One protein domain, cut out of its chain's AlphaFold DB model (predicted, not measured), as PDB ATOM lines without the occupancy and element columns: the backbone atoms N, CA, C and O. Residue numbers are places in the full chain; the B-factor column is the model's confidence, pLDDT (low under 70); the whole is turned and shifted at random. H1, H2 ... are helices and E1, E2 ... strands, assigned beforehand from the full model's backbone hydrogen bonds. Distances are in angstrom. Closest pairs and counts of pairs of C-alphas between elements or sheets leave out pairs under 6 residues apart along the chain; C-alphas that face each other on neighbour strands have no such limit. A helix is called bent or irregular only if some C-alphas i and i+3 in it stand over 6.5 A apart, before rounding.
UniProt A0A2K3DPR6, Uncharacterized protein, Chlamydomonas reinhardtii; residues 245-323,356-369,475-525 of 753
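AT A GLANCE: This is residues 245 to 323, 356 to 369 and 475 to 525 of the 753 residues of an uncharacterized protein of Chlamydomonas reinhardtii (UniProt A0A2K3DPR6). A loose cluster of helices has a two-stranded hairpin, E1 and E2, reaching away from it as an arm, and this arm makes much of the length. In the cluster H3 lies in the middle, folded against H4 in one helical hairpin; a second helical hairpin, H1 and H2, stands beside it, H6 lies on the side of H3 away from H4, H7 crosses near one end of H3, and little H5 lies off by itself. The printed part has 144 residues, with seven named helices and then two named strands, in the order H1 to H7, E1, E2; E1 and E2 form an antiparallel sheet of two strands, and the class is mostly helix. The whole is loose, with a radius of gyration of the C-alphas of 19.2 A, and elongated, spanning 58 by 37 by 33 A.

IN THESE COORDINATES: H1, residues 248 to 264, begins with C-alpha 248 at (-16.357, -23.387, 10.062) and is 24.5 A long from first to last C-alpha. H2 is residues 271 to 282, 16.0 A. H3, residues 292 to 301, 14.3 A, is irregular, but only just: C-alphas 296 and 299 are 6.6 A apart. H4 is residues 309 to 321, 17.9 A. H5 is residues 366 to 369. H6, residues 475 to 484, is 14.4 A long, and H7, residues 488 to 499, is 17.0 A. E1 is residues 504 to 508, and E2, residues 518 to 522, ends with C-alpha 522 at (-25.221, -15.931, -24.963).

HOW THE PARTS SIT: H1 and H2, a helical hairpin, touch, closest at the C-alphas of Leu 259 and Ala 274, 6.2 A, at a shallow tilt of 22 degrees, opposite ways. H1 is close to but not clearly touching H3, the closest C-alphas being those of Ser 249 and Phe 294, 6.6 A. H3 and H4, also a helical hairpin, touch through residues 315 to 320 of H4, closest at the C-alphas of Leu 295 and Leu 316, 6.7 A. H3 and H6 only just touch, with 3 pairs of C-alphas within 8 A, closest at Pro 293 and Cys 479, 6.0 A. H7 is about perpendicular to H3, at 88 degrees, and close but not clearly touching: the C-alphas of Gln 301 and Met 494 are closest, 7.2 A. In the hairpin of E1 and E2, N 506 and O 520, 2.9 A, are within hydrogen-bond range. Every O i to N i+4 pair is within range in H1, H2, H4, H6 and H7, but 3 of 6 in H3; H5 is too short for such a pair.

THE WHOLE: The C-alphas of Val 268 and Asp 514 are farthest apart, 62.1 A. Residues 324 to 355 and 370 to 474 are not printed; the C-alpha gaps are 21.2 A and 18.2 A. Of the links printed whole, none is long. Mean pLDDT of the printed part is 71.2, with residues 475 to 525 among those under 70.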
ATOM      1  N   THR A 245     -10.412 -24.612  14.778       94.38
ATOM      2  CA  THR A 245     -10.682 -24.158  13.415       94.38
ATOM      3  C   THR A 245     -10.387 -22.668  13.333       94.38
ATOM      4  O   THR A 245     -10.383 -21.949  14.338       94.38
ATOM      5  N   ASP A 246     -10.010 -22.202  12.154       92.81
ATOM      6  CA  ASP A 246      -9.987 -20.780  11.832       92.81
ATOM      7  C   ASP A 246     -11.412 -20.292  11.543       92.81
ATOM      8  O   ASP A 246     -11.870 -19.312  12.138       92.81
ATOM      9  N   GLU A 247     -12.124 -21.043  10.704       93.94
ATOM     10  CA  GLU A 247     -13.518 -20.833  10.342       93.94
ATOM     11  C   GLU A 247     -14.238 -22.176  10.162       93.94
ATOM     12  O   GLU A 247     -13.620 -23.196   9.852       93.94
ATOM     13  N   GLU A 248     -15.562 -22.183  10.316       95.50
ATOM     14  CA  GLU A 248     -16.357 -23.387  10.062       95.50
ATOM     15  C   GLU A 248     -16.322 -23.797   8.575       95.50
ATOM     16  O   GLU A 248     -16.499 -24.969   8.255       95.50
ATOM     17  N   SER A 249     -16.004 -22.872   7.657       95.75
ATOM     18  CA  SER A 249     -15.784 -23.180   6.234       95.75
ATOM     19  C   SER A 249     -14.712 -24.262   6.040       95.75
ATOM     20  O   SER A 249     -14.878 -25.157   5.218       95.75
ATOM     21  N   SER A 250     -13.641 -24.227   6.839       96.00
ATOM     22  CA  SER A 250     -12.568 -25.230   6.820       96.00
ATOM     23  C   SER A 250     -13.048 -26.609   7.277       96.00
ATOM     24  O   SER A 250     -12.567 -27.629   6.795       96.00
ATOM     25  N   VAL A 251     -14.014 -26.648   8.196       97.00
ATOM     26  CA  VAL A 251     -14.640 -27.889   8.673       97.00
ATOM     27  C   VAL A 251     -15.507 -28.499   7.579       97.00
ATOM     28  O   VAL A 251     -15.393 -29.689   7.299       97.00
ATOM     29  N   LEU A 252     -16.322 -27.671   6.917       96.56
ATOM     30  CA  LEU A 252     -17.125 -28.096   5.775       96.56
ATOM     31  C   LEU A 252     -16.241 -28.645   4.648       96.56
ATOM     32  O   LEU A 252     -16.546 -29.696   4.096       96.56
ATOM     33  N   LEU A 253     -15.114 -27.994   4.347       96.00
ATOM     34  CA  LEU A 253     -14.158 -28.528   3.376       96.00
ATOM     35  C   LEU A 253     -13.634 -29.911   3.780       96.00
ATOM     36  O   LEU A 253     -13.584 -30.786   2.925       96.00
ATOM     37  N   LEU A 254     -13.288 -30.146   5.051       97.31
ATOM     38  CA  LEU A 254     -12.845 -31.472   5.503       97.31
ATOM     39  C   LEU A 254     -13.911 -32.555   5.306       97.31
ATOM     40  O   LEU A 254     -13.563 -33.670   4.921       97.31
ATOM     41  N   VAL A 255     -15.188 -32.230   5.534       97.31
ATOM     42  CA  VAL A 255     -16.310 -33.141   5.251       97.31
ATOM     43  C   VAL A 255     -16.394 -33.434   3.755       97.31
ATOM     44  O   VAL A 255     -16.472 -34.593   3.367       97.31
ATOM     45  N   LEU A 256     -16.317 -32.405   2.908       95.62
ATOM     46  CA  LEU A 256     -16.378 -32.566   1.451       95.62
ATOM     47  C   LEU A 256     -15.207 -33.388   0.902       95.62
ATOM     48  O   LEU A 256     -15.412 -34.225   0.028       95.62
ATOM     49  N   TRP A 257     -13.998 -33.175   1.423       96.06
ATOM     50  CA  TRP A 257     -12.823 -33.972   1.072       96.06
ATOM     51  C   TRP A 257     -12.980 -35.432   1.492       96.06
ATOM     52  O   TRP A 257     -12.687 -36.321   0.698       96.06
ATOM     53  N   TRP A 258     -13.470 -35.679   2.710       97.06
ATOM     54  CA  TRP A 258     -13.715 -37.036   3.195       97.06
ATOM     55  C   TRP A 258     -14.768 -37.757   2.344       97.06
ATOM     56  O   TRP A 258     -14.502 -38.851   1.863       97.06
ATOM     57  N   LEU A 259     -15.912 -37.121   2.071       95.38
ATOM     58  CA  LEU A 259     -16.970 -37.700   1.232       95.38
ATOM     59  C   LEU A 259     -16.483 -38.006  -0.182       95.38
ATOM     60  O   LEU A 259     -16.729 -39.091  -0.698       95.38
ATOM     61  N   HIS A 260     -15.762 -37.064  -0.795       93.38
ATOM     62  CA  HIS A 260     -15.212 -37.265  -2.129       93.38
ATOM     63  C   HIS A 260     -14.257 -38.464  -2.174       93.38
ATOM     64  O   HIS A 260     -14.337 -39.271  -3.096       93.38
ATOM     65  N   TRP A 261     -13.391 -38.599  -1.167       94.62
ATOM     66  CA  TRP A 261     -12.478 -39.732  -1.060       94.62
ATOM     67  C   TRP A 261     -13.216 -41.063  -0.885       94.62
ATOM     68  O   TRP A 261     -12.904 -42.025  -1.580       94.62
ATOM     69  N   GLN A 262     -14.205 -41.122   0.010       94.31
ATOM     70  CA  GLN A 262     -14.961 -42.352   0.263       94.31
ATOM     71  C   GLN A 262     -15.742 -42.823  -0.967       94.31
ATOM     72  O   GLN A 262     -15.798 -44.022  -1.233       94.31
ATOM     73  N   GLN A 263     -16.289 -41.876  -1.734       91.19
ATOM     74  CA  GLN A 263     -17.031 -42.168  -2.955       91.19
ATOM     75  C   GLN A 263     -16.116 -42.630  -4.100       91.19
ATOM     76  O   GLN A 263     -16.403 -43.628  -4.746       91.19
ATOM     77  N   HIS A 264     -15.039 -41.893  -4.391       88.94
ATOM     78  CA  HIS A 264     -14.280 -42.099  -5.633       88.94
ATOM     79  C   HIS A 264     -13.017 -42.942  -5.475       88.94
ATOM     80  O   HIS A 264     -12.655 -43.664  -6.394       88.94
ATOM     81  N   GLU A 265     -12.317 -42.818  -4.350       87.06
ATOM     82  CA  GLU A 265     -10.979 -43.403  -4.187       87.06
ATOM     83  C   GLU A 265     -11.038 -44.696  -3.378       87.06
ATOM     84  O   GLU A 265     -10.344 -45.662  -3.683       87.06
ATOM     85  N   ALA A 266     -11.871 -44.721  -2.336       83.81
ATOM     86  CA  ALA A 266     -12.072 -45.924  -1.543       83.81
ATOM     87  C   ALA A 266     -13.056 -46.896  -2.215       83.81
ATOM     88  O   ALA A 266     -12.946 -48.099  -1.995       83.81
ATOM     89  N   GLY A 267     -14.012 -46.378  -3.002       88.50
ATOM     90  CA  GLY A 267     -15.106 -47.169  -3.578       88.50
ATOM     91  C   GLY A 267     -15.976 -47.848  -2.513       88.50
ATOM     92  O   GLY A 267     -16.594 -48.867  -2.789       88.50
ATOM     93  N   VAL A 268     -15.963 -47.326  -1.279       87.25
ATOM     94  CA  VAL A 268     -16.613 -47.954  -0.116       87.25
ATOM     95  C   VAL A 268     -18.074 -47.539  -0.005       87.25
ATOM     96  O   VAL A 268     -18.877 -48.322   0.481       87.25
ATOM     97  N   LEU A 269     -18.409 -46.311  -0.417       88.06
ATOM     98  CA  LEU A 269     -19.761 -45.769  -0.292       88.06
ATOM     99  C   LEU A 269     -20.375 -45.530  -1.667       88.06
ATOM    100  O   LEU A 269     -19.813 -44.785  -2.479       88.06
ATOM    101  N   GLY A 270     -21.573 -46.078  -1.876       91.31
ATOM    102  CA  GLY A 270     -22.430 -45.683  -2.994       91.31
ATOM    103  C   GLY A 270     -22.826 -44.202  -2.910       91.31
ATOM    104  O   GLY A 270     -22.688 -43.559  -1.866       91.31
ATOM    105  N   TRP A 271     -23.344 -43.627  -4.002       86.88
ATOM    106  CA  TRP A 271     -23.765 -42.214  -4.026       86.88
ATOM    107  C   TRP A 271     -24.807 -41.887  -2.946       86.88
ATOM    108  O   TRP A 271     -24.695 -40.869  -2.255       86.88
ATOM    109  N   GLU A 272     -25.791 -42.768  -2.753       90.75
ATOM    110  CA  GLU A 272     -26.841 -42.585  -1.749       90.75
ATOM    111  C   GLU A 272     -26.301 -42.659  -0.320       90.75
ATOM    112  O   GLU A 272     -26.624 -41.810   0.522       90.75
ATOM    113  N   GLU A 273     -25.423 -43.627  -0.056       92.31
ATOM    114  CA  GLU A 273     -24.775 -43.811   1.240       92.31
ATOM    115  C   GLU A 273     -23.836 -42.653   1.567       92.31
ATOM    116  O   GLU A 273     -23.859 -42.140   2.688       92.31
ATOM    117  N   ALA A 274     -23.072 -42.171   0.582       89.88
ATOM    118  CA  ALA A 274     -22.255 -40.971   0.706       89.88
ATOM    119  C   ALA A 274     -23.132 -39.750   1.010       89.88
ATOM    120  O   ALA A 274     -22.794 -38.939   1.876       89.88
ATOM    121  N   GLY A 275     -24.301 -39.635   0.375       90.81
ATOM    122  CA  GLY A 275     -25.273 -38.596   0.697       90.81
ATOM    123  C   GLY A 275     -25.808 -38.705   2.129       90.81
ATOM    124  O   GLY A 275     -25.903 -37.696   2.833       90.81
ATOM    125  N   ALA A 276     -26.111 -39.918   2.597       92.94
ATOM    126  CA  ALA A 276     -26.566 -40.173   3.962       92.94
ATOM    127  C   ALA A 276     -25.477 -39.878   5.009       92.94
ATOM    128  O   ALA A 276     -25.749 -39.174   5.987       92.94
ATOM    129  N   ALA A 277     -24.247 -40.338   4.777       93.69
ATOM    130  CA  ALA A 277     -23.076 -40.034   5.596       93.69
ATOM    131  C   ALA A 277     -22.808 -38.526   5.623       93.69
ATOM    132  O   ALA A 277     -22.616 -37.932   6.685       93.69
ATOM    133  N   GLY A 278     -22.899 -37.866   4.467       94.44
ATOM    134  CA  GLY A 278     -22.771 -36.421   4.357       94.44
ATOM    135  C   GLY A 278     -23.803 -35.694   5.212       94.44
ATOM    136  O   GLY A 278     -23.437 -34.801   5.978       94.44
ATOM    137  N   ARG A 279     -25.077 -36.102   5.169       93.75
ATOM    138  CA  ARG A 279     -26.122 -35.528   6.034       93.75
ATOM    139  C   ARG A 279     -25.813 -35.717   7.518       93.75
ATOM    140  O   ARG A 279     -25.969 -34.757   8.269       93.75
ATOM    141  N   ARG A 280     -25.349 -36.900   7.940       94.62
ATOM    142  CA  ARG A 280     -24.968 -37.170   9.341       94.62
ATOM    143  C   ARG A 280     -23.793 -36.298   9.785       94.62
ATOM    144  O   ARG A 280     -23.901 -35.596  10.786       94.62
ATOM    145  N   LEU A 281     -22.718 -36.234   8.998       96.38
ATOM    146  CA  LEU A 281     -21.551 -35.396   9.303       96.38
ATOM    147  C   LEU A 281     -21.888 -33.899   9.324       96.38
ATOM    148  O   LEU A 281     -21.372 -33.152  10.159       96.38
ATOM    149  N   MET A 282     -22.789 -33.453   8.449       95.31
ATOM    150  CA  MET A 282     -23.214 -32.055   8.378       95.31
ATOM    151  C   MET A 282     -23.998 -31.587   9.604       95.31
ATOM    152  O   MET A 282     -23.949 -30.395   9.909       95.31
ATOM    153  N   GLN A 283     -24.625 -32.491  10.363       94.56
ATOM    154  CA  GLN A 283     -25.243 -32.149  11.654       94.56
ATOM    155  C   GLN A 283     -24.214 -31.631  12.669       94.56
ATOM    156  O   GLN A 283     -24.569 -30.914  13.601       94.56
ATOM    157  N   HIS A 284     -22.931 -31.950  12.480       95.81
ATOM    158  CA  HIS A 284     -21.846 -31.455  13.322       95.81
ATOM    159  C   HIS A 284     -21.214 -30.157  12.802       95.81
ATOM    160  O   HIS A 284     -20.394 -29.558  13.503       95.81
ATOM    161  N   VAL A 285     -21.584 -29.691  11.604       95.75
ATOM    162  CA  VAL A 285     -21.085 -28.440  11.019       95.75
ATOM    163  C   VAL A 285     -21.988 -27.281  11.431       95.75
ATOM    164  O   VAL A 285     -23.197 -27.276  11.193       95.75
ATOM    165  N   ARG A 286     -21.396 -26.237  12.015       94.56
ATOM    166  CA  ARG A 286     -22.126 -25.039  12.469       94.56
ATOM    167  C   ARG A 286     -22.458 -24.152  11.278       94.56
ATOM    168  O   ARG A 286     -21.773 -23.160  11.038       94.56
ATOM    169  N   LEU A 287     -23.509 -24.487  10.531       94.00
ATOM    170  CA  LEU A 287     -23.863 -23.790   9.287       94.00
ATOM    171  C   LEU A 287     -23.957 -22.262   9.441       94.00
ATOM    172  O   LEU A 287     -23.487 -21.528   8.578       94.00
ATOM    173  N   GLY A 288     -24.480 -21.762  10.567       91.75
ATOM    174  CA  GLY A 288     -24.547 -20.320  10.848       91.75
ATOM    175  C   GLY A 288     -23.185 -19.627  11.035       91.75
ATOM    176  O   GLY A 288     -23.121 -18.400  11.049       91.75
ATOM    177  N   CYS A 289     -22.099 -20.391  11.174       93.44
ATOM    178  CA  CYS A 289     -20.719 -19.911  11.288       93.44
ATOM    179  C   CYS A 289     -19.913 -20.051   9.983       93.44
ATOM    180  O   CYS A 289     -18.718 -19.745   9.980       93.44
ATOM    181  N   LEU A 290     -20.527 -20.523   8.893       94.94
ATOM    182  CA  LEU A 290     -19.876 -20.587   7.587       94.94
ATOM    183  C   LEU A 290     -19.650 -19.183   7.017       94.94
ATOM    184  O   LEU A 290     -20.447 -18.264   7.230       94.94
ATOM    185  N   SER A 291     -18.583 -19.025   6.234       93.88
ATOM    186  CA  SER A 291     -18.375 -17.782   5.496       93.88
ATOM    187  C   SER A 291     -19.483 -17.553   4.470       93.88
ATOM    188  O   SER A 291     -20.074 -18.480   3.909       93.88
ATOM    189  N   ARG A 292     -19.730 -16.278   4.163       93.06
ATOM    190  CA  ARG A 292     -20.727 -15.867   3.169       93.06
ATOM    191  C   ARG A 292     -20.532 -16.523   1.789       93.06
ATOM    192  O   ARG A 292     -21.540 -16.927   1.213       93.06
ATOM    193  N   PRO A 293     -19.302 -16.678   1.258       93.69
ATOM    194  CA  PRO A 293     -19.060 -17.462   0.051       93.69
ATOM    195  C   PRO A 293     -19.591 -18.890   0.112       93.69
ATOM    196  O   PRO A 293     -20.282 -19.327  -0.801       93.69
ATOM    197  N   PHE A 294     -19.307 -19.607   1.196       93.94
ATOM    198  CA  PHE A 294     -19.716 -21.000   1.341       93.94
ATOM    199  C   PHE A 294     -21.232 -21.115   1.463       93.94
ATOM    200  O   PHE A 294     -21.836 -21.967   0.821       93.94
ATOM    201  N   LEU A 295     -21.852 -20.200   2.206       93.25
ATOM    202  CA  LEU A 295     -23.302 -20.137   2.346       93.25
ATOM    203  C   LEU A 295     -24.027 -19.840   1.031       93.25
ATOM    204  O   LEU A 295     -25.048 -20.459   0.746       93.25
ATOM    205  N   LEU A 296     -23.534 -18.880   0.246       93.12
ATOM    206  CA  LEU A 296     -24.221 -18.421  -0.966       93.12
ATOM    207  C   LEU A 296     -23.890 -19.248  -2.208       93.12
ATOM    208  O   LEU A 296     -24.729 -19.343  -3.095       93.12
ATOM    209  N   VAL A 297     -22.677 -19.793  -2.295       92.44
ATOM    210  CA  VAL A 297     -22.185 -20.446  -3.515       92.44
ATOM    211  C   VAL A 297     -22.132 -21.955  -3.354       92.44
ATOM    212  O   VAL A 297     -22.603 -22.658  -4.234       92.44
ATOM    213  N   LEU A 298     -21.565 -22.459  -2.256       92.06
ATOM    214  CA  LEU A 298     -21.286 -23.890  -2.129       92.06
ATOM    215  C   LEU A 298     -22.477 -24.669  -1.577       92.06
ATOM    216  O   LEU A 298     -22.842 -25.693  -2.137       92.06
ATOM    217  N   LEU A 299     -23.101 -24.176  -0.506       92.81
ATOM    218  CA  LEU A 299     -24.185 -24.881   0.183       92.81
ATOM    219  C   LEU A 299     -25.377 -25.224  -0.738       92.81
ATOM    220  O   LEU A 299     -25.854 -26.350  -0.647       92.81
ATOM    221  N   PRO A 300     -25.827 -24.342  -1.660       92.50
ATOM    222  CA  PRO A 300     -26.889 -24.679  -2.616       92.50
ATOM    223  C   PRO A 300     -26.519 -25.758  -3.635       92.50
ATOM    224  O   PRO A 300     -27.405 -26.298  -4.280       92.50
ATOM    225  N   GLN A 301     -25.225 -26.026  -3.823       89.62
ATOM    226  CA  GLN A 301     -24.716 -26.993  -4.801       89.62
ATOM    227  C   GLN A 301     -24.540 -28.390  -4.188       89.62
ATOM    228  O   GLN A 301     -24.152 -29.326  -4.879       89.62
ATOM    229  N   LEU A 302     -24.781 -28.541  -2.882       89.88
ATOM    230  CA  LEU A 302     -24.708 -29.826  -2.189       89.88
ATOM    231  C   LEU A 302     -26.081 -30.502  -2.237       89.88
ATOM    232  O   LEU A 302     -26.845 -30.439  -1.276       89.88
ATOM    233  N   GLU A 303     -26.395 -31.137  -3.365       87.81
ATOM    234  CA  GLU A 303     -27.698 -31.775  -3.625       87.81
ATOM    235  C   GLU A 303     -28.089 -32.790  -2.543       87.81
ATOM    236  O   GLU A 303     -29.219 -32.799  -2.055       87.81
ATOM    237  N   TRP A 304     -27.121 -33.576  -2.071       87.00
ATOM    238  CA  TRP A 304     -27.320 -34.584  -1.029       87.00
ATOM    239  C   TRP A 304     -27.698 -34.005   0.345       87.00
ATOM    240  O   TRP A 304     -28.189 -34.747   1.202       87.00
ATOM    241  N   LEU A 305     -27.495 -32.700   0.571       85.81
ATOM    242  CA  LEU A 305     -27.866 -32.031   1.819       85.81
ATOM    243  C   LEU A 305     -29.380 -31.790   1.918       85.81
ATOM    244  O   LEU A 305     -29.888 -31.641   3.027       85.81
ATOM    245  N   GLN A 306     -30.085 -31.752   0.778       86.69
ATOM    246  CA  GLN A 306     -31.546 -31.618   0.683       86.69
ATOM    247  C   GLN A 306     -32.138 -30.523   1.595       86.69
ATOM    248  O   GLN A 306     -33.191 -30.696   2.210       86.69
ATOM    249  N   LEU A 307     -31.468 -29.366   1.710       86.62
ATOM    250  CA  LEU A 307     -32.020 -28.251   2.481       86.62
ATOM    251  C   LEU A 307     -33.266 -27.717   1.782       86.62
ATOM    252  O   LEU A 307     -33.205 -27.228   0.653       86.62
ATOM    253  N   THR A 308     -34.388 -27.714   2.495       90.12
ATOM    254  CA  THR A 308     -35.580 -27.008   2.024       90.12
ATOM    255  C   THR A 308     -35.265 -25.514   1.854       90.12
ATOM    256  O   THR A 308     -34.466 -24.960   2.622       90.12
ATOM    257  N   PRO A 309     -35.927 -24.800   0.925       90.62
ATOM    258  CA  PRO A 309     -35.724 -23.359   0.760       90.62
ATOM    259  C   PRO A 309     -35.902 -22.564   2.064       90.62
ATOM    260  O   PRO A 309     -35.196 -21.584   2.296       90.62
ATOM    261  N   ALA A 310     -36.802 -23.010   2.948       90.19
ATOM    262  CA  ALA A 310     -37.014 -22.416   4.265       90.19
ATOM    263  C   ALA A 310     -35.824 -22.643   5.217       90.19
ATOM    264  O   ALA A 310     -35.376 -21.697   5.866       90.19
ATOM    265  N   GLN A 311     -35.275 -23.863   5.275       91.00
ATOM    266  CA  GLN A 311     -34.067 -24.159   6.059       91.00
ATOM    267  C   GLN A 311     -32.862 -23.382   5.528       91.00
ATOM    268  O   GLN A 311     -32.131 -22.776   6.311       91.00
ATOM    269  N   TYR A 312     -32.687 -23.331   4.207       91.12
ATOM    270  CA  TYR A 312     -31.617 -22.561   3.582       91.12
ATOM    271  C   TYR A 312     -31.742 -21.062   3.890       91.12
ATOM    272  O   TYR A 312     -30.771 -20.432   4.311       91.12
ATOM    273  N   ALA A 313     -32.946 -20.491   3.778       90.50
ATOM    274  CA  ALA A 313     -33.200 -19.099   4.148       90.50
ATOM    275  C   ALA A 313     -32.919 -18.828   5.637       90.50
ATOM    276  O   ALA A 313     -32.357 -17.783   5.967       90.50
ATOM    277  N   ALA A 314     -33.255 -19.764   6.532       89.50
ATOM    278  CA  ALA A 314     -32.949 -19.655   7.958       89.50
ATOM    279  C   ALA A 314     -31.435 -19.685   8.224       89.50
ATOM    280  O   ALA A 314     -30.916 -18.830   8.944       89.50
ATOM    281  N   VAL A 315     -30.705 -20.607   7.590       90.12
ATOM    282  CA  VAL A 315     -29.238 -20.688   7.666       90.12
ATOM    283  C   VAL A 315     -28.588 -19.407   7.128       90.12
ATOM    284  O   VAL A 315     -27.688 -18.855   7.766       90.12
ATOM    285  N   LEU A 316     -29.078 -18.875   6.004       90.81
ATOM    286  CA  LEU A 316     -28.621 -17.598   5.454       90.81
ATOM    287  C   LEU A 316     -28.903 -16.420   6.388       90.81
ATOM    288  O   LEU A 316     -28.039 -15.559   6.571       90.81
ATOM    289  N   ALA A 317     -30.092 -16.365   6.985       89.44
ATOM    290  CA  ALA A 317     -30.443 -15.326   7.946       89.44
ATOM    291  C   ALA A 317     -29.502 -15.361   9.162       89.44
ATOM    292  O   ALA A 317     -29.016 -14.316   9.590       89.44
ATOM    293  N   LEU A 318     -29.165 -16.554   9.660       85.81
ATOM    294  CA  LEU A 318     -28.213 -16.734  10.760       85.81
ATOM    295  C   LEU A 318     -26.792 -16.300  10.377       85.81
ATOM    296  O   LEU A 318     -26.176 -15.501  11.090       85.81
ATOM    297  N   GLY A 319     -26.292 -16.764   9.231       85.50
ATOM    298  CA  GLY A 319     -24.952 -16.413   8.755       85.50
ATOM    299  C   GLY A 319     -24.791 -14.918   8.462       85.50
ATOM    300  O   GLY A 319     -23.733 -14.340   8.711       85.50
ATOM    301  N   THR A 320     -25.851 -14.256   7.989       83.19
ATOM    302  CA  THR A 320     -25.838 -12.808   7.716       83.19
ATOM    303  C   THR A 320     -26.030 -11.955   8.970       83.19
ATOM    304  O   THR A 320     -25.413 -10.892   9.069       83.19
ATOM    305  N   ALA A 321     -26.802 -12.419   9.957       81.50
ATOM    306  CA  ALA A 321     -26.973 -11.732  11.239       81.50
ATOM    307  C   ALA A 321     -25.681 -11.719  12.082       81.50
ATOM    308  O   ALA A 321     -25.392 -10.735  12.765       81.50
ATOM    309  N   SER A 322     -24.861 -12.770  11.977       63.12
ATOM    310  CA  SER A 322     -23.579 -12.922  12.692       63.12
ATOM    311  C   SER A 322     -22.525 -11.851  12.332       63.12
ATOM    312  O   SER A 322     -21.562 -11.620  13.067       63.12
ATOM    313  N   GLY A 323     -22.717 -11.128  11.222       57.16
ATOM    314  CA  GLY A 323     -21.829 -10.046  10.789       57.16
ATOM    315  C   GLY A 323     -21.903  -8.759  11.620       57.16
ATOM    316  O   GLY A 323     -21.018  -7.917  11.470       57.16
ATOM    317  N   ALA A 356     -30.203 -28.636  16.079       53.34
ATOM    318  CA  ALA A 356     -28.945 -29.345  15.826       53.34
ATOM    319  C   ALA A 356     -27.918 -28.484  15.067       53.34
ATOM    320  O   ALA A 356     -26.719 -28.580  15.308       53.34
ATOM    321  N   TRP A 357     -28.384 -27.567  14.214       58.78
ATOM    322  CA  TRP A 357     -27.529 -26.651  13.448       58.78
ATOM    323  C   TRP A 357     -26.997 -25.477  14.282       58.78
ATOM    324  O   TRP A 357     -26.254 -24.629  13.776       58.78
ATOM    325  N   TYR A 358     -27.413 -25.395  15.549       60.03
ATOM    326  CA  TYR A 358     -27.187 -24.263  16.427       60.03
ATOM    327  C   TYR A 358     -26.207 -24.628  17.544       60.03
ATOM    328  O   TYR A 358     -26.586 -24.976  18.658       60.03
ATOM    329  N   CYS A 359     -24.919 -24.478  17.254       63.19
ATOM    330  CA  CYS A 359     -23.868 -24.474  18.267       63.19
ATOM    331  C   CYS A 359     -23.118 -23.139  18.184       63.19
ATOM    332  O   CYS A 359     -22.895 -22.615  17.089       63.19
ATOM    333  N   GLY A 360     -22.732 -22.573  19.338       69.00
ATOM    334  CA  GLY A 360     -21.886 -21.368  19.396       69.00
ATOM    335  C   GLY A 360     -20.558 -21.578  18.654       69.00
ATOM    336  O   GLY A 360     -20.256 -22.701  18.287       69.00
ATOM    337  N   PRO A 361     -19.729 -20.561  18.382       70.62
ATOM    338  CA  PRO A 361     -18.510 -20.748  17.586       70.62
ATOM    339  C   PRO A 361     -17.468 -21.641  18.280       70.62
ATOM    340  O   PRO A 361     -17.321 -21.592  19.502       70.62
ATOM    341  N   ARG A 362     -16.716 -22.429  17.494       81.94
ATOM    342  CA  ARG A 362     -15.615 -23.274  17.997       81.94
ATOM    343  C   ARG A 362     -14.485 -22.430  18.570       81.94
ATOM    344  O   ARG A 362     -14.325 -21.247  18.246       81.94
ATOM    345  N   LYS A 363     -13.632 -23.067  19.377       79.81
ATOM    346  CA  LYS A 363     -12.366 -22.466  19.811       79.81
ATOM    347  C   LYS A 363     -11.524 -22.109  18.584       79.81
ATOM    348  O   LYS A 363     -11.063 -22.982  17.850       79.81
ATOM    349  N   ARG A 364     -11.289 -20.809  18.389       74.31
ATOM    350  CA  ARG A 364     -10.428 -20.324  17.307       74.31
ATOM    351  C   ARG A 364      -8.996 -20.800  17.509       74.31
ATOM    352  O   ARG A 364      -8.425 -20.625  18.589       74.31
ATOM    353  N   SER A 365      -8.395 -21.340  16.455       60.16
ATOM    354  CA  SER A 365      -6.984 -21.719  16.475       60.16
ATOM    355  C   SER A 365      -6.093 -20.488  16.701       60.16
ATOM    356  O   SER A 365      -6.034 -19.583  15.869       60.16
ATOM    357  N   MET A 366      -5.347 -20.451  17.814       52.78
ATOM    358  CA  MET A 366      -4.370 -19.376  18.062       52.78
ATOM    359  C   MET A 366      -3.183 -19.434  17.092       52.78
ATOM    360  O   MET A 366      -2.528 -18.422  16.849       52.78
ATOM    361  N   THR A 367      -2.913 -20.607  16.517       53.66
ATOM    362  CA  THR A 367      -1.872 -20.812  15.504       53.66
ATOM    363  C   THR A 367      -2.195 -20.064  14.210       53.66
ATOM    364  O   THR A 367      -1.282 -19.515  13.603       53.66
ATOM    365  N   ALA A 368      -3.479 -19.946  13.849       45.97
ATOM    366  CA  ALA A 368      -3.939 -19.123  12.724       45.97
ATOM    367  C   ALA A 368      -3.879 -17.606  13.024       45.97
ATOM    368  O   ALA A 368      -3.732 -16.787  12.116       45.97
ATOM    369  N   ALA A 369      -3.945 -17.227  14.306       39.09
ATOM    370  CA  ALA A 369      -3.880 -15.835  14.760       39.09
ATOM    371  C   ALA A 369      -2.446 -15.289  14.926       39.09
ATOM    372  O   ALA A 369      -2.266 -14.090  15.153       39.09
ATOM    373  N   GLU A 475     -12.327 -11.362  -0.383       38.56
ATOM    374  CA  GLU A 475     -13.404 -12.362  -0.307       38.56
ATOM    375  C   GLU A 475     -13.587 -13.114  -1.631       38.56
ATOM    376  O   GLU A 475     -13.671 -14.339  -1.632       38.56
ATOM    377  N   LEU A 476     -13.547 -12.413  -2.772       37.75
ATOM    378  CA  LEU A 476     -13.684 -13.040  -4.093       37.75
ATOM    379  C   LEU A 476     -12.520 -14.000  -4.415       37.75
ATOM    380  O   LEU A 476     -12.719 -15.048  -5.023       37.75
ATOM    381  N   ARG A 477     -11.298 -13.664  -3.976       43.19
ATOM    382  CA  ARG A 477     -10.118 -14.534  -4.132       43.19
ATOM    383  C   ARG A 477     -10.207 -15.786  -3.265       43.19
ATOM    384  O   ARG A 477      -9.792 -16.847  -3.716       43.19
ATOM    385  N   LEU A 478     -10.780 -15.674  -2.066       41.09
ATOM    386  CA  LEU A 478     -11.043 -16.822  -1.200       41.09
ATOM    387  C   LEU A 478     -12.079 -17.767  -1.830       41.09
ATOM    388  O   LEU A 478     -11.895 -18.976  -1.778       41.09
ATOM    389  N   CYS A 479     -13.114 -17.224  -2.484       41.03
ATOM    390  CA  CYS A 479     -14.109 -18.016  -3.223       41.03
ATOM    391  C   CYS A 479     -13.469 -18.815  -4.362       41.03
ATOM    392  O   CYS A 479     -13.776 -19.988  -4.536       41.03
ATOM    393  N   LEU A 480     -12.582 -18.179  -5.137       45.62
ATOM    394  CA  LEU A 480     -11.901 -18.821  -6.263       45.62
ATOM    395  C   LEU A 480     -10.893 -19.876  -5.797       45.62
ATOM    396  O   LEU A 480     -10.861 -20.959  -6.361       45.62
ATOM    397  N   ALA A 481     -10.128 -19.599  -4.738       46.94
ATOM    398  CA  ALA A 481      -9.216 -20.581  -4.152       46.94
ATOM    399  C   ALA A 481      -9.972 -21.762  -3.525       46.94
ATOM    400  O   ALA A 481      -9.560 -22.905  -3.687       46.94
ATOM    401  N   ALA A 482     -11.102 -21.497  -2.857       45.50
ATOM    402  CA  ALA A 482     -11.993 -22.544  -2.369       45.50
ATOM    403  C   ALA A 482     -12.539 -23.378  -3.531       45.50
ATOM    404  O   ALA A 482     -12.461 -24.593  -3.462       45.50
ATOM    405  N   TYR A 483     -13.004 -22.740  -4.612       54.78
ATOM    406  CA  TYR A 483     -13.465 -23.422  -5.820       54.78
ATOM    407  C   TYR A 483     -12.369 -24.280  -6.463       54.78
ATOM    408  O   TYR A 483     -12.625 -25.425  -6.811       54.78
ATOM    409  N   GLU A 484     -11.143 -23.769  -6.599       55.41
ATOM    410  CA  GLU A 484     -10.009 -24.527  -7.142       55.41
ATOM    411  C   GLU A 484      -9.574 -25.688  -6.243       55.41
ATOM    412  O   GLU A 484      -9.090 -26.693  -6.763       55.41
ATOM    413  N   ALA A 485      -9.783 -25.568  -4.930       50.34
ATOM    414  CA  ALA A 485      -9.545 -26.623  -3.953       50.34
ATOM    415  C   ALA A 485     -10.662 -27.682  -3.911       50.34
ATOM    416  O   ALA A 485     -10.524 -28.658  -3.176       50.34
ATOM    417  N   LEU A 486     -11.758 -27.515  -4.664       51.84
ATOM    418  CA  LEU A 486     -12.791 -28.544  -4.777       51.84
ATOM    419  C   LEU A 486     -12.336 -29.667  -5.723       51.84
ATOM    420  O   LEU A 486     -11.644 -29.412  -6.718       51.84
ATOM    421  N   PRO A 487     -12.785 -30.907  -5.473       60.31
ATOM    422  CA  PRO A 487     -12.558 -32.020  -6.380       60.31
ATOM    423  C   PRO A 487     -12.961 -31.724  -7.836       60.31
ATOM    424  O   PRO A 487     -13.963 -31.037  -8.062       60.31
ATOM    425  N   PRO A 488     -12.230 -32.236  -8.848       61.38
ATOM    426  CA  PRO A 488     -12.521 -31.998 -10.267       61.38
ATOM    427  C   PRO A 488     -13.972 -32.297 -10.669       61.38
ATOM    428  O   PRO A 488     -14.582 -31.468 -11.339       61.38
ATOM    429  N   GLY A 489     -14.547 -33.411 -10.198       63.47
ATOM    430  CA  GLY A 489     -15.940 -33.775 -10.493       63.47
ATOM    431  C   GLY A 489     -16.957 -32.777  -9.929       63.47
ATOM    432  O   GLY A 489     -17.932 -32.422 -10.588       63.47
ATOM    433  N   LEU A 490     -16.699 -32.228  -8.737       53.31
ATOM    434  CA  LEU A 490     -17.554 -31.198  -8.145       53.31
ATOM    435  C   LEU A 490     -17.395 -29.851  -8.873       53.31
ATOM    436  O   LEU A 490     -18.378 -29.163  -9.141       53.31
ATOM    437  N   ARG A 491     -16.165 -29.505  -9.286       67.56
ATOM    438  CA  ARG A 491     -15.898 -28.324 -10.125       67.56
ATOM    439  C   ARG A 491     -16.590 -28.406 -11.487       67.56
ATOM    440  O   ARG A 491     -17.063 -27.373 -11.962       67.56
ATOM    441  N   GLY A 492     -16.624 -29.592 -12.099       56.81
ATOM    442  CA  GLY A 492     -17.291 -29.871 -13.374       56.81
ATOM    443  C   GLY A 492     -18.801 -29.656 -13.298       56.81
ATOM    444  O   GLY A 492     -19.334 -28.840 -14.049       56.81
ATOM    445  N   ARG A 493     -19.461 -30.265 -12.304       51.28
ATOM    446  CA  ARG A 493     -20.905 -30.090 -12.059       51.28
ATOM    447  C   ARG A 493     -21.286 -28.636 -11.772       51.28
ATOM    448  O   ARG A 493     -22.218 -28.103 -12.372       51.28
ATOM    449  N   MET A 494     -20.492 -27.935 -10.954       48.94
ATOM    450  CA  MET A 494     -20.696 -26.500 -10.703       48.94
ATOM    451  C   MET A 494     -20.566 -25.643 -11.975       48.94
ATOM    452  O   MET A 494     -21.247 -24.626 -12.096       48.94
ATOM    453  N   ARG A 495     -19.707 -26.025 -12.936       48.41
ATOM    454  CA  ARG A 495     -19.618 -25.335 -14.238       48.41
ATOM    455  C   ARG A 495     -20.860 -25.599 -15.080       48.41
ATOM    456  O   ARG A 495     -21.418 -24.649 -15.616       48.41
ATOM    457  N   GLN A 496     -21.303 -26.849 -15.170       45.59
ATOM    458  CA  GLN A 496     -22.466 -27.227 -15.977       45.59
ATOM    459  C   GLN A 496     -23.744 -26.506 -15.504       45.59
ATOM    460  O   GLN A 496     -24.415 -25.863 -16.312       45.59
ATOM    461  N   HIS A 497     -24.016 -26.463 -14.195       38.97
ATOM    462  CA  HIS A 497     -25.196 -25.765 -13.657       38.97
ATOM    463  C   HIS A 497     -25.146 -24.235 -13.782       38.97
ATOM    464  O   HIS A 497     -26.178 -23.599 -14.014       38.97
ATOM    465  N   ALA A 498     -23.964 -23.619 -13.658       36.50
ATOM    466  CA  ALA A 498     -23.824 -22.165 -13.755       36.50
ATOM    467  C   ALA A 498     -24.117 -21.620 -15.167       36.50
ATOM    468  O   ALA A 498     -24.542 -20.471 -15.296       36.50
ATOM    469  N   PHE A 499     -23.911 -22.427 -16.215       31.61
ATOM    470  CA  PHE A 499     -24.090 -22.011 -17.613       31.61
ATOM    471  C   PHE A 499     -25.362 -22.556 -18.282       31.61
ATOM    472  O   PHE A 499     -25.759 -22.033 -19.322       31.61
ATOM    473  N   ALA A 500     -26.054 -23.525 -17.676       31.70
ATOM    474  CA  ALA A 500     -27.304 -24.075 -18.212       31.70
ATOM    475  C   ALA A 500     -28.514 -23.109 -18.145       31.70
ATOM    476  O   ALA A 500     -29.528 -23.353 -18.791       31.70
ATOM    477  N   SER A 501     -28.440 -22.003 -17.390       31.27
ATOM    478  CA  SER A 501     -29.624 -21.206 -17.008       31.27
ATOM    479  C   SER A 501     -29.718 -19.779 -17.577       31.27
ATOM    480  O   SER A 501     -30.624 -19.037 -17.190       31.27
ATOM    481  N   VAL A 502     -28.846 -19.358 -18.508       34.25
ATOM    482  CA  VAL A 502     -28.797 -17.950 -18.967       34.25
ATOM    483  C   VAL A 502     -28.842 -17.818 -20.503       34.25
ATOM    484  O   VAL A 502     -27.831 -18.018 -21.165       34.25
ATOM    485  N   ASP A 503     -29.992 -17.403 -21.065       38.47
ATOM    486  CA  ASP A 503     -30.090 -16.781 -22.408       38.47
ATOM    487  C   ASP A 503     -30.146 -15.258 -22.219       38.47
ATOM    488  O   ASP A 503     -31.135 -14.718 -21.713       38.47
ATOM    489  N   ALA A 504     -29.060 -14.557 -22.550       41.81
ATOM    490  CA  ALA A 504     -28.947 -13.116 -22.324       41.81
ATOM    491  C   ALA A 504     -28.242 -12.400 -23.480       41.81
ATOM    492  O   ALA A 504     -27.240 -12.869 -24.024       41.81
ATOM    493  N   LEU A 505     -28.750 -11.214 -23.826       35.66
ATOM    494  CA  LEU A 505     -28.125 -10.306 -24.783       35.66
ATOM    495  C   LEU A 505     -27.264  -9.293 -24.019       35.66
ATOM    496  O   LEU A 505     -27.787  -8.505 -23.228       35.66
ATOM    497  N   VAL A 506     -25.954  -9.295 -24.254       37.22
ATOM    498  CA  VAL A 506     -25.023  -8.353 -23.624       37.22
ATOM    499  C   VAL A 506     -24.571  -7.350 -24.677       37.22
ATOM    500  O   VAL A 506     -23.980  -7.720 -25.688       37.22
ATOM    501  N   SER A 507     -24.862  -6.066 -24.451       36.88
ATOM    502  CA  SER A 507     -24.375  -4.970 -25.292       36.88
ATOM    503  C   SER A 507     -23.384  -4.121 -24.504       36.88
ATOM    504  O   SER A 507     -23.711  -3.624 -23.424       36.88
ATOM    505  N   VAL A 508     -22.172  -3.960 -25.034       35.59
ATOM    506  CA  VAL A 508     -21.108  -3.161 -24.418       35.59
ATOM    507  C   VAL A 508     -20.829  -1.951 -25.303       35.59
ATOM    508  O   VAL A 508     -20.363  -2.075 -26.437       35.59
ATOM    509  N   LYS A 509     -21.102  -0.753 -24.777       37.78
ATOM    510  CA  LYS A 509     -20.685   0.512 -25.395       37.78
ATOM    511  C   LYS A 509     -19.317   0.902 -24.851       37.78
ATOM    512  O   LYS A 509     -19.177   1.193 -23.666       37.78
ATOM    513  N   CYS A 510     -18.314   0.929 -25.721       34.88
ATOM    514  CA  CYS A 510     -16.971   1.343 -25.346       34.88
ATOM    515  C   CYS A 510     -16.808   2.842 -25.622       34.88
ATOM    516  O   CYS A 510     -16.816   3.271 -26.769       34.88
ATOM    517  N   ALA A 511     -16.671   3.662 -24.579       38.28
ATOM    518  CA  ALA A 511     -16.571   5.120 -24.734       38.28
ATOM    519  C   ALA A 511     -15.175   5.606 -25.183       38.28
ATOM    520  O   ALA A 511     -14.970   6.803 -25.361       38.28
ATOM    521  N   ALA A 512     -14.197   4.704 -25.321       35.72
ATOM    522  CA  ALA A 512     -12.796   5.085 -25.504       35.72
ATOM    523  C   ALA A 512     -12.351   5.226 -26.973       35.72
ATOM    524  O   ALA A 512     -11.320   5.847 -27.222       35.72
ATOM    525  N   ARG A 513     -13.102   4.696 -27.945       39.91
ATOM    526  CA  ARG A 513     -12.897   4.884 -29.397       39.91
ATOM    527  C   ARG A 513     -14.244   4.698 -30.095       39.91
ATOM    528  O   ARG A 513     -15.035   3.912 -29.594       39.91
ATOM    529  N   ASP A 514     -14.479   5.369 -31.227       41.22
ATOM    530  CA  ASP A 514     -15.689   5.274 -32.080       41.22
ATOM    531  C   ASP A 514     -15.890   3.876 -32.720       41.22
ATOM    532  O   ASP A 514     -16.143   3.728 -33.914       41.22
ATOM    533  N   LEU A 515     -15.746   2.812 -31.936       42.06
ATOM    534  CA  LEU A 515     -16.105   1.450 -32.286       42.06
ATOM    535  C   LEU A 515     -17.525   1.251 -31.753       42.06
ATOM    536  O   LEU A 515     -17.756   1.314 -30.545       42.06
ATOM    537  N   GLY A 516     -18.490   1.112 -32.665       44.53
ATOM    538  CA  GLY A 516     -19.908   0.953 -32.337       44.53
ATOM    539  C   GLY A 516     -20.178  -0.157 -31.311       44.53
ATOM    540  O   GLY A 516     -19.343  -1.024 -31.069       44.53
ATOM    541  N   ALA A 517     -21.359  -0.117 -30.688       42.84
ATOM    542  CA  ALA A 517     -21.743  -1.048 -29.627       42.84
ATOM    543  C   ALA A 517     -21.612  -2.514 -30.080       42.84
ATOM    544  O   ALA A 517     -22.299  -2.945 -31.009       42.84
ATOM    545  N   LEU A 518     -20.761  -3.284 -29.398       37.34
ATOM    546  CA  LEU A 518     -20.658  -4.727 -29.595       37.34
ATOM    547  C   LEU A 518     -21.806  -5.388 -28.840       37.34
ATOM    548  O   LEU A 518     -21.957  -5.184 -27.636       37.34
ATOM    549  N   THR A 519     -22.629  -6.148 -29.557       38.06
ATOM    550  CA  THR A 519     -23.772  -6.858 -28.980       38.06
ATOM    551  C   THR A 519     -23.618  -8.340 -29.275       38.06
ATOM    552  O   THR A 519     -23.548  -8.725 -30.440       38.06
ATOM    553  N   CYS A 520     -23.549  -9.162 -28.233       37.06
ATOM    554  CA  CYS A 520     -23.446 -10.614 -28.336       37.06
ATOM    555  C   CYS A 520     -24.588 -11.283 -27.562       37.06
ATOM    556  O   CYS A 520     -25.025 -10.798 -26.516       37.06
ATOM    557  N   ARG A 521     -25.106 -12.387 -28.111       42.66
ATOM    558  CA  ARG A 521     -26.130 -13.224 -27.481       42.66
ATOM    559  C   ARG A 521     -25.451 -14.455 -26.901       42.66
ATOM    560  O   ARG A 521     -24.737 -15.142 -27.624       42.66
ATOM    561  N   LEU A 522     -25.658 -14.705 -25.617       35.94
ATOM    562  CA  LEU A 522     -25.221 -15.931 -24.963       35.94
ATOM    563  C   LEU A 522     -26.368 -16.932 -25.051       35.94
ATOM    564  O   LEU A 522     -27.425 -16.680 -24.484       35.94
ATOM    565  N   THR A 523     -26.167 -18.019 -25.792       35.56
ATOM    566  CA  THR A 523     -27.118 -19.134 -25.900       35.56
ATOM    567  C   THR A 523     -26.695 -20.286 -24.986       35.56
ATOM    568  O   THR A 523     -25.502 -20.602 -24.949       35.56
ATOM    569  N   PRO A 524     -27.638 -20.943 -24.283       32.72
ATOM    570  CA  PRO A 524     -27.346 -22.141 -23.498       32.72
ATOM    571  C   PRO A 524     -26.728 -23.244 -24.375       32.72
ATOM    572  O   PRO A 524     -27.200 -23.475 -25.485       32.72
ATOM    573  N   GLY A 525     -25.675 -23.908 -23.886       33.78
ATOM    574  CA  GLY A 525     -25.081 -25.098 -24.520       33.78
ATOM    575  C   GLY A 525     -24.002 -24.870 -25.590       33.78
ATOM    576  O   GLY A 525     -23.424 -25.841 -26.062       33.78
TER     577      GLY A 525